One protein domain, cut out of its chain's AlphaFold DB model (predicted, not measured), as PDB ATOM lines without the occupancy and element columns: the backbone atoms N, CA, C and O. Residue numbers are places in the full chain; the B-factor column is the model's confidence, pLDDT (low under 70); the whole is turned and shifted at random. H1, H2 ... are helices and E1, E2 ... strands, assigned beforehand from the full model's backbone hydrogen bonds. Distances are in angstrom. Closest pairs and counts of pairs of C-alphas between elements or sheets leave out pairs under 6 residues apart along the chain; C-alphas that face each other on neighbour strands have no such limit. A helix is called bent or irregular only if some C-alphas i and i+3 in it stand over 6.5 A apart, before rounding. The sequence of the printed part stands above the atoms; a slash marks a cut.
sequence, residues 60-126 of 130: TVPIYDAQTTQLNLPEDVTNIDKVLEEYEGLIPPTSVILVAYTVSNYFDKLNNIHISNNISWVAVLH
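AT A GLANCE: This is residues 60 to 126 of the 130 residues of an uncharacterized protein of Hypsizygus marmoreus (UniProt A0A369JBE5). Strands E2 and E3 form a long hairpin, with E1 beside E3 and H1 over one face at one end. The printed part has 67 residues, with E1, H1, E2, E3 in order; the class is mixed. It is loose, with radius of gyration of the C-alphas 15.3 A and spans of 49 by 28 by 18 A.

HOW THE PARTS SIT: E1, residues 63 to 65, is parallel to E3, residues 113 to 125, N 64 being 2.8 A from O 122. H1, residues 75 to 83, on the sheet at height 10.1 A, is irregular: C-alphas 78 and 81 are 8.4 A apart. Within hydrogen-bond range are 2 of 5 O i to N i+4 pairs and 3 of 6 O i to N i+3. E2, residues 96 to 107, and E3 form an antiparallel hairpin, N 104 being 2.9 A from O 116.

IN THESE COORDINATES: E1 begins at C-alpha 63 (-28.840, -4.514, 17.811); E3, 34.7 A long, ends at C-alpha 125 (-33.385, 4.645, 21.735).

THE WHOLE: The printed part has no cut; link H1 to E2 is long.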
ATOM      1  N   THR A  60     -21.917 -12.396  18.131       73.31
ATOM      2  CA  THR A  60     -22.496 -11.070  17.900       73.31
ATOM      3  C   THR A  60     -23.938 -11.032  18.402       73.31
ATOM      4  O   THR A  60     -24.748 -11.887  18.049       73.31
ATOM      5  N   VAL A  61     -24.254 -10.034  19.226       84.56
ATOM      6  CA  VAL A  61     -25.613  -9.770  19.713       84.56
ATOM      7  C   VAL A  61     -26.307  -8.836  18.719       84.56
ATOM      8  O   VAL A  61     -25.717  -7.805  18.387       84.56
ATOM      9  N   PRO A  62     -27.528  -9.149  18.252       89.94
ATOM     10  CA  PRO A  62     -28.257  -8.262  17.359       89.94
ATOM     11  C   PRO A  62     -28.646  -6.967  18.078       89.94
ATOM     12  O   PRO A  62     -29.017  -6.966  19.260       89.94
ATOM     13  N   ILE A  63     -28.536  -5.864  17.346       92.50
ATOM     14  CA  ILE A  63     -28.840  -4.514  17.811       92.50
ATOM     15  C   ILE A  63     -29.931  -3.971  16.898       92.50
ATOM     16  O   ILE A  63     -29.799  -4.050  15.681       92.50
ATOM     17  N   TYR A  64     -30.987  -3.434  17.490       93.06
ATOM     18  CA  TYR A  64     -32.176  -2.978  16.787       93.06
ATOM     19  C   TYR A  64     -32.443  -1.497  17.032       93.06
ATOM     20  O   TYR A  64     -32.140  -0.982  18.113       93.06
ATOM     21  N   ASP A  65     -33.033  -0.822  16.051       92.25
ATOM     22  CA  ASP A  65     -33.541   0.538  16.201       92.25
ATOM     23  C   ASP A  65     -34.962   0.502  16.782       92.25
ATOM     24  O   ASP A  65     -35.877  -0.088  16.208       92.25
ATOM     25  N   ALA A  66     -35.141   1.115  17.953       91.62
ATOM     26  CA  ALA A  66     -36.433   1.243  18.627       91.62
ATOM     27  C   ALA A  66     -36.925   2.694  18.696       91.62
ATOM     28  O   ALA A  66     -37.819   3.003  19.486       91.62
ATOM     29  N   GLN A  67     -36.361   3.598  17.894       87.62
ATOM     30  CA  GLN A  67     -36.710   5.015  17.921       87.62
ATOM     31  C   GLN A  67     -38.175   5.270  17.531       87.62
ATOM     32  O   GLN A  67     -38.825   6.137  18.118       87.62
ATOM     33  N   THR A  68     -38.697   4.537  16.546       86.56
ATOM     34  CA  THR A  68     -40.011   4.807  15.937       86.56
ATOM     35  C   THR A  68     -41.080   3.769  16.277       86.56
ATOM     36  O   THR A  68     -42.267   4.025  16.062       86.56
ATOM     37  N   THR A  69     -40.692   2.629  16.853       88.44
ATOM     38  CA  THR A  69     -41.592   1.496  17.091       88.44
ATOM     39  C   THR A  69     -41.958   1.363  18.564       88.44
ATOM     40  O   THR A  69     -41.102   1.221  19.436       88.44
ATOM     41  N   GLN A  70     -43.260   1.345  18.851       88.44
ATOM     42  CA  GLN A  70     -43.765   1.020  20.181       88.44
ATOM     43  C   GLN A  70     -43.748  -0.498  20.397       88.44
ATOM     44  O   GLN A  70     -44.439  -1.231  19.695       88.44
ATOM     45  N   LEU A  71     -42.991  -0.955  21.396       88.69
ATOM     46  CA  LEU A  71     -42.922  -2.365  21.785       88.69
ATOM     47  C   LEU A  71     -44.063  -2.748  22.735       88.69
ATOM     48  O   LEU A  71     -44.236  -2.130  23.790       88.69
ATOM     49  N   ASN A  72     -44.776  -3.821  22.407       89.31
ATOM     50  CA  ASN A  72     -45.754  -4.467  23.276       89.31
ATOM     51  C   ASN A  72     -45.079  -5.609  24.035       89.31
ATOM     52  O   ASN A  72     -44.815  -6.688  23.503       89.31
ATOM     53  N   LEU A  73     -44.748  -5.349  25.297       85.19
ATOM     54  CA  LEU A  73     -44.108  -6.331  26.164       85.19
ATOM     55  C   LEU A  73     -45.160  -7.051  27.026       85.19
ATOM     56  O   LEU A  73     -45.989  -6.374  27.638       85.19
ATOM     57  N   PRO A  74     -45.058  -8.385  27.196       86.44
ATOM     58  CA  PRO A  74     -43.944  -9.249  26.782       86.44
ATOM     59  C   PRO A  74     -44.077  -9.869  25.379       86.44
ATOM     60  O   PRO A  74     -43.168 -10.595  24.971       86.44
ATOM     61  N   GLU A  75     -45.181  -9.646  24.668       87.75
ATOM     62  CA  GLU A  75     -45.533 -10.373  23.440       87.75
ATOM     63  C   GLU A  75     -44.453 -10.269  22.348       87.75
ATOM     64  O   GLU A  75     -44.037 -11.286  21.778       87.75
ATOM     65  N   ASP A  76     -43.933  -9.063  22.126       87.88
ATOM     66  CA  ASP A  76     -43.003  -8.760  21.034       87.88
ATOM     67  C   ASP A  76     -41.580  -9.288  21.284       87.88
ATOM     68  O   ASP A  76     -40.810  -9.480  20.344       87.88
ATOM     69  N   VAL A  77     -41.227  -9.617  22.533       85.00
ATOM     70  CA  VAL A  77     -39.865 -10.049  22.924       85.00
ATOM     71  C   VAL A  77     -39.396 -11.279  22.145       85.00
ATOM     72  O   VAL A  77     -38.206 -11.425  21.866       85.00
ATOM     73  N   THR A  78     -40.324 -12.181  21.815       82.81
ATOM     74  CA  THR A  78     -40.022 -13.455  21.143       82.81
ATOM     75  C   THR A  78     -39.859 -13.340  19.629       82.81
ATOM     76  O   THR A  78     -39.348 -14.276  19.018       82.81
ATOM     77  N   ASN A  79     -40.279 -12.223  19.033       88.19
ATOM     78  CA  ASN A  79     -40.215 -11.967  17.591       88.19
ATOM     79  C   ASN A  79     -39.616 -10.581  17.310       88.19
ATOM     80  O   ASN A  79     -40.050  -9.895  16.387       88.19
ATOM     81  N   ILE A  80     -38.656 -10.148  18.133       90.81
ATOM     82  CA  ILE A  80     -38.105  -8.789  18.073       90.81
ATOM     83  C   ILE A  80     -37.500  -8.468  16.698       90.81
ATOM     84  O   ILE A  80     -37.616  -7.343  16.229       90.81
ATOM     85  N   ASP A  81     -36.959  -9.485  16.022       88.62
ATOM     86  CA  ASP A  81     -36.386  -9.452  14.673       88.62
ATOM     87  C   ASP A  81     -37.400  -9.092  13.579       88.62
ATOM     88  O   ASP A  81     -37.020  -8.715  12.475       88.62
ATOM     89  N   LYS A  82     -38.696  -9.228  13.871       92.12
ATOM     90  CA  LYS A  82     -39.795  -8.868  12.965       92.12
ATOM     91  C   LYS A  82     -40.471  -7.559  13.350       92.12
ATOM     92  O   LYS A  82     -41.282  -7.057  12.579       92.12
ATOM     93  N   VAL A  83     -40.212  -7.075  14.563       92.94
ATOM     94  CA  VAL A  83     -40.846  -5.877  15.124       92.94
ATOM     95  C   VAL A  83     -39.942  -4.665  14.947       92.94
ATOM     96  O   VAL A  83     -40.440  -3.576  14.671       92.94
ATOM     97  N   LEU A  84     -38.630  -4.848  15.092       91.94
ATOM     98  CA  LEU A  84     -37.643  -3.786  14.973       91.94
ATOM     99  C   LEU A  84     -36.692  -4.041  13.805       91.94
ATOM    100  O   LEU A  84     -36.313  -5.179  13.530       91.94
ATOM    101  N   GLU A  85     -36.279  -2.957  13.160       92.88
ATOM    102  CA  GLU A  85     -35.236  -2.983  12.137       92.88
ATOM    103  C   GLU A  85     -33.852  -3.065  12.792       92.88
ATOM    104  O   GLU A  85     -33.666  -2.658  13.944       92.88
ATOM    105  N   GLU A  86     -32.873  -3.624  12.078       91.31
ATOM    106  CA  GLU A  86     -31.492  -3.653  12.558       91.31
ATOM    107  C   GLU A  86     -30.947  -2.229  12.698       91.31
ATOM    108  O   GLU A  86     -31.169  -1.363  11.853       91.31
ATOM    109  N   TYR A  87     -30.222  -1.984  13.786       88.44
ATOM    110  CA  TYR A  87     -29.602  -0.695  14.027       88.44
ATOM    111  C   TYR A  87     -28.387  -0.517  13.118       88.44
ATOM    112  O   TYR A  87     -27.402  -1.256  13.230       88.44
ATOM    113  N   GLU A  88     -28.414   0.505  12.268       86.38
ATOM    114  CA  GLU A  88     -27.297   0.824  11.388       86.38
ATOM    115  C   GLU A  88     -26.365   1.888  11.988       86.38
ATOM    116  O   GLU A  88     -26.776   2.929  12.498       86.38
ATOM    117  N   GLY A  89     -25.057   1.647  11.872       85.19
ATOM    118  CA  GLY A  89     -24.025   2.607  12.250       85.19
ATOM    119  C   GLY A  89     -23.569   2.513  13.706       85.19
ATOM    120  O   GLY A  89     -23.666   1.482  14.371       85.19
ATOM    121  N   LEU A  90     -22.962   3.598  14.187       85.50
ATOM    122  CA  LEU A  90     -22.430   3.673  15.546       85.50
ATOM    123  C   LEU A  90     -23.521   4.140  16.506       85.50
ATOM    124  O   LEU A  90     -24.213   5.116  16.225       85.50
ATOM    125  N   ILE A  91     -23.638   3.479  17.658       85.62
ATOM    126  CA  ILE A  91     -24.547   3.906  18.726       85.62
ATOM    127  C   ILE A  91     -24.023   5.222  19.325       85.62
ATOM    128  O   ILE A  91     -22.891   5.245  19.825       85.62
ATOM    129  N   PRO A  92     -24.812   6.315  19.319       86.44
ATOM    130  CA  PRO A  92     -24.410   7.574  19.925       86.44
ATOM    131  C   PRO A  92     -24.105   7.416  21.422       86.44
ATOM    132  O   PRO A  92     -24.839   6.706  22.117       86.44
ATOM    133  N   PRO A  93     -23.095   8.123  21.966       83.19
ATOM    134  CA  PRO A  93     -22.718   8.018  23.380       83.19
ATOM    135  C   PRO A  93     -23.835   8.353  24.382       83.19
ATOM    136  O   PRO A  93     -23.774   7.917  25.527       83.19
ATOM    137  N   THR A  94     -24.837   9.136  23.973       87.06
ATOM    138  CA  THR A  94     -25.962   9.594  24.808       87.06
ATOM    139  C   THR A  94     -27.249   8.795  24.588       87.06
ATOM    140  O   THR A  94     -28.317   9.224  25.018       87.06
ATOM    141  N   SER A  95     -27.164   7.640  23.925       86.81
ATOM    142  CA  SER A  95     -28.330   6.793  23.658       86.81
ATOM    143  C   SER A  95     -28.823   6.086  24.916       86.81
ATOM    144  O   SER A  95     -28.037   5.645  25.759       86.81
ATOM    145  N   VAL A  96     -30.135   5.906  25.003       90.19
ATOM    146  CA  VAL A  96     -30.762   4.964  25.932       90.19
ATOM    147  C   VAL A  96     -30.848   3.609  25.232       90.19
ATOM    148  O   VAL A  96     -31.101   3.547  24.034       90.19
ATOM    149  N   ILE A  97     -30.627   2.509  25.953       91.19
ATOM    150  CA  ILE A  97     -30.757   1.159  25.388       91.19
ATOM    151  C   ILE A  97     -31.632   0.270  26.270       91.19
ATOM    152  O   ILE A  97     -31.573   0.342  27.500       91.19
ATOM    153  N   LEU A  98     -32.408  -0.600  25.632       90.62
ATOM    154  CA  LEU A  98     -33.088  -1.727  26.258       90.62
ATOM    155  C   LEU A  98     -32.291  -2.998  25.960       90.62
ATOM    156  O   LEU A  98     -31.958  -3.272  24.810       90.62
ATOM    157  N   VAL A  99     -31.984  -3.782  26.992       90.12
ATOM    158  CA  VAL A  99     -31.201  -5.018  26.858       90.12
ATOM    159  C   VAL A  99     -32.054  -6.195  27.294       90.12
ATOM    160  O   VAL A  99     -32.439  -6.284  28.464       90.12
ATOM    161  N   ALA A 100     -32.316  -7.121  26.376       89.06
ATOM    162  CA  ALA A 100     -32.913  -8.400  26.721       89.06
ATOM    163  C   ALA A 100     -31.823  -9.399  27.083       89.06
ATOM    164  O   ALA A 100     -30.853  -9.588  26.348       89.06
ATOM    165  N   TYR A 101     -31.993 -10.059  28.222       86.44
ATOM    166  CA  TYR A 101     -31.056 -11.056  28.704       86.44
ATOM    167  C   TYR A 101     -31.794 -12.208  29.373       86.44
ATOM    168  O   TYR A 101     -32.869 -12.047  29.950       86.44
ATOM    169  N   THR A 102     -31.181 -13.383  29.317       82.81
ATOM    170  CA  THR A 102     -31.609 -14.549  30.083       82.81
ATOM    171  C   THR A 102     -30.657 -14.763  31.246       82.81
ATOM    172  O   THR A 102     -29.439 -14.649  31.082       82.81
ATOM    173  N   VAL A 103     -31.211 -15.129  32.401       83.25
ATOM    174  CA  VAL A 103     -30.445 -15.546  33.577       83.25
ATOM    175  C   VAL A 103     -30.784 -16.989  33.885       83.25
ATOM    176  O   VAL A 103     -31.955 -17.345  33.997       83.25
ATOM    177  N   SER A 104     -29.759 -17.814  34.049       81.56
ATOM    178  CA  SER A 104     -29.901 -19.179  34.545       81.56
ATOM    179  C   SER A 104     -29.042 -19.351  35.783       81.56
ATOM    180  O   SER A 104     -27.869 -18.984  35.782       81.56
ATOM    181  N   ASN A 105     -29.607 -19.925  36.838       86.31
ATOM    182  CA  ASN A 105     -28.849 -20.351  38.002       86.31
ATOM    183  C   ASN A 105     -28.673 -21.869  37.992       86.31
ATOM    184  O   ASN A 105     -29.582 -22.615  37.628       86.31
ATOM    185  N   TYR A 106     -27.505 -22.333  38.418       82.56
ATOM    186  CA  TYR A 106     -27.240 -23.755  38.599       82.56
ATOM    187  C   TYR A 106     -26.407 -23.981  39.853       82.56
ATOM    188  O   TYR A 106     -25.664 -23.105  40.292       82.56
ATOM    189  N   PHE A 107     -26.556 -25.164  40.439       86.38
ATOM    190  CA  PHE A 107     -25.754 -25.592  41.575       86.38
ATOM    191  C   PHE A 107     -24.606 -26.463  41.079       86.38
ATOM    192  O   PHE A 107     -24.804 -27.316  40.209       86.38
ATOM    193  N   ASP A 108     -23.408 -26.258  41.617       85.00
ATOM    194  CA  ASP A 108     -22.311 -27.197  41.394       85.00
ATOM    195  C   ASP A 108     -22.407 -28.416  42.332       85.00
ATOM    196  O   ASP A 108     -23.304 -28.537  43.170       85.00
ATOM    197  N   LYS A 109     -21.452 -29.343  42.205       90.19
ATOM    198  CA  LYS A 109     -21.380 -30.554  43.043       90.19
ATOM    199  C   LYS A 109     -21.151 -30.256  44.532       90.19
ATOM    200  O   LYS A 109     -21.361 -31.141  45.354       90.19
ATOM    201  N   LEU A 110     -20.700 -29.047  44.863       92.94
ATOM    202  CA  LEU A 110     -20.460 -28.564  46.224       92.94
ATOM    203  C   LEU A 110     -21.619 -27.690  46.731       92.94
ATOM    204  O   LEU A 110     -21.519 -27.109  47.807       92.94
ATOM    205  N   ASN A 111     -22.728 -27.634  45.983       88.00
ATOM    206  CA  ASN A 111     -23.923 -26.860  46.291       88.00
ATOM    207  C   ASN A 111     -23.707 -25.332  46.302       88.00
ATOM    208  O   ASN A 111     -24.492 -24.601  46.911       88.00
ATOM    209  N   ASN A 112     -22.682 -24.829  45.607       88.25
ATOM    210  CA  ASN A 112     -22.542 -23.392  45.370       88.25
ATOM    211  C   ASN A 112     -23.491 -22.952  44.253       88.25
ATOM    212  O   ASN A 112     -23.656 -23.661  43.260       88.25
ATOM    213  N   ILE A 113     -24.075 -21.760  44.392       87.81
ATOM    214  CA  ILE A 113     -24.918 -21.149  43.360       87.81
ATOM    215  C   ILE A 113     -24.028 -20.448  42.338       87.81
ATOM    216  O   ILE A 113     -23.259 -19.551  42.684       87.81
ATOM    217  N   HIS A 114     -24.199 -20.807  41.073       83.44
ATOM    218  CA  HIS A 114     -23.606 -20.129  39.927       83.44
ATOM    219  C   HIS A 114     -24.696 -19.429  39.123       83.44
ATOM    220  O   HIS A 114     -25.827 -19.913  39.051       83.44
ATOM    221  N   ILE A 115     -24.353 -18.293  38.517       83.62
ATOM    222  CA  ILE A 115     -25.259 -17.502  37.681       83.62
ATOM    223  C   ILE A 115     -24.641 -17.380  36.290       83.62
ATOM    224  O   ILE A 115     -23.534 -16.868  36.137       83.62
ATOM    225  N   SER A 116     -25.376 -17.827  35.278       80.69
ATOM    226  CA  SER A 116     -25.082 -17.591  33.869       80.69
ATOM    227  C   SER A 116     -26.007 -16.496  33.349       80.69
ATOM    228  O   SER A 116     -27.218 -16.553  33.562       80.69
ATOM    229  N   ASN A 117     -25.430 -15.492  32.689       81.56
ATOM    230  CA  ASN A 117     -26.156 -14.408  32.036       81.56
ATOM    231  C   ASN A 117     -25.838 -14.453  30.546       81.56
ATOM    232  O   ASN A 117     -24.678 -14.621  30.174       81.56
ATOM    233  N   ASN A 118     -26.854 -14.278  29.712       82.38
ATOM    234  CA  ASN A 118     -26.694 -14.259  28.268       82.38
ATOM    235  C   ASN A 118     -27.535 -13.124  27.671       82.38
ATOM    236  O   ASN A 118     -28.738 -13.069  27.928       82.38
ATOM    237  N   ILE A 119     -26.908 -12.217  26.919       86.38
ATOM    238  CA  ILE A 119     -27.599 -11.111  26.248       86.38
ATOM    239  C   ILE A 119     -28.214 -11.652  24.959       86.38
ATOM    240  O   ILE A 119     -27.513 -12.208  24.129       86.38
ATOM    241  N   SER A 120     -29.522 -11.494  24.791       85.38
ATOM    242  CA  SER A 120     -30.243 -11.982  23.610       85.38
ATOM    243  C   SER A 120     -30.288 -10.945  22.492       85.38
ATOM    244  O   SER A 120     -30.062 -11.294  21.340       85.38
ATOM    245  N   TRP A 121     -30.561  -9.684  22.827       88.56
ATOM    246  CA  TRP A 121     -30.617  -8.572  21.879       88.56
ATOM    247  C   TRP A 121     -30.543  -7.224  22.602       88.56
ATOM    248  O   TRP A 121     -30.790  -7.136  23.813       88.56
ATOM    249  N   VAL A 122     -30.214  -6.173  21.853       91.25
ATOM    250  CA  VAL A 122     -30.217  -4.779  22.312       91.25
ATOM    251  C   VAL A 122     -31.141  -3.965  21.414       91.25
ATOM    252  O   VAL A 122     -31.119  -4.140  20.205       91.25
ATOM    253  N   ALA A 123     -31.931  -3.067  21.988       92.19
ATOM    254  CA  ALA A 123     -32.713  -2.086  21.246       92.19
ATOM    255  C   ALA A 123     -32.271  -0.672  21.639       92.19
ATOM    256  O   ALA A 123     -32.149  -0.367  22.830       92.19
ATOM    257  N   VAL A 124     -31.992   0.173  20.652       92.56
ATOM    258  CA  VAL A 124     -31.419   1.509  20.831       92.56
ATOM    259  C   VAL A 124     -32.513   2.560  20.700       92.56
ATOM    260  O   VAL A 124     -33.265   2.592  19.735       92.56
ATOM    261  N   LEU A 125     -32.573   3.440  21.693       89.44
ATOM    262  CA  LEU A 125     -33.385   4.645  21.735       89.44
ATOM    263  C   LEU A 125     -32.413   5.825  21.714       89.44
ATOM    264  O   LEU A 125     -31.882   6.235  22.751       89.44
ATOM    265  N   HIS A 126     -32.130   6.346  20.527       78.06
ATOM    266  CA  HIS A 126     -31.284   7.524  20.375       78.06
ATOM    267  C   HIS A 126     -32.126   8.760  20.051       78.06
ATOM    268  O   HIS A 126     -33.237   8.663  19.526       78.06
TER     269      HIS A 126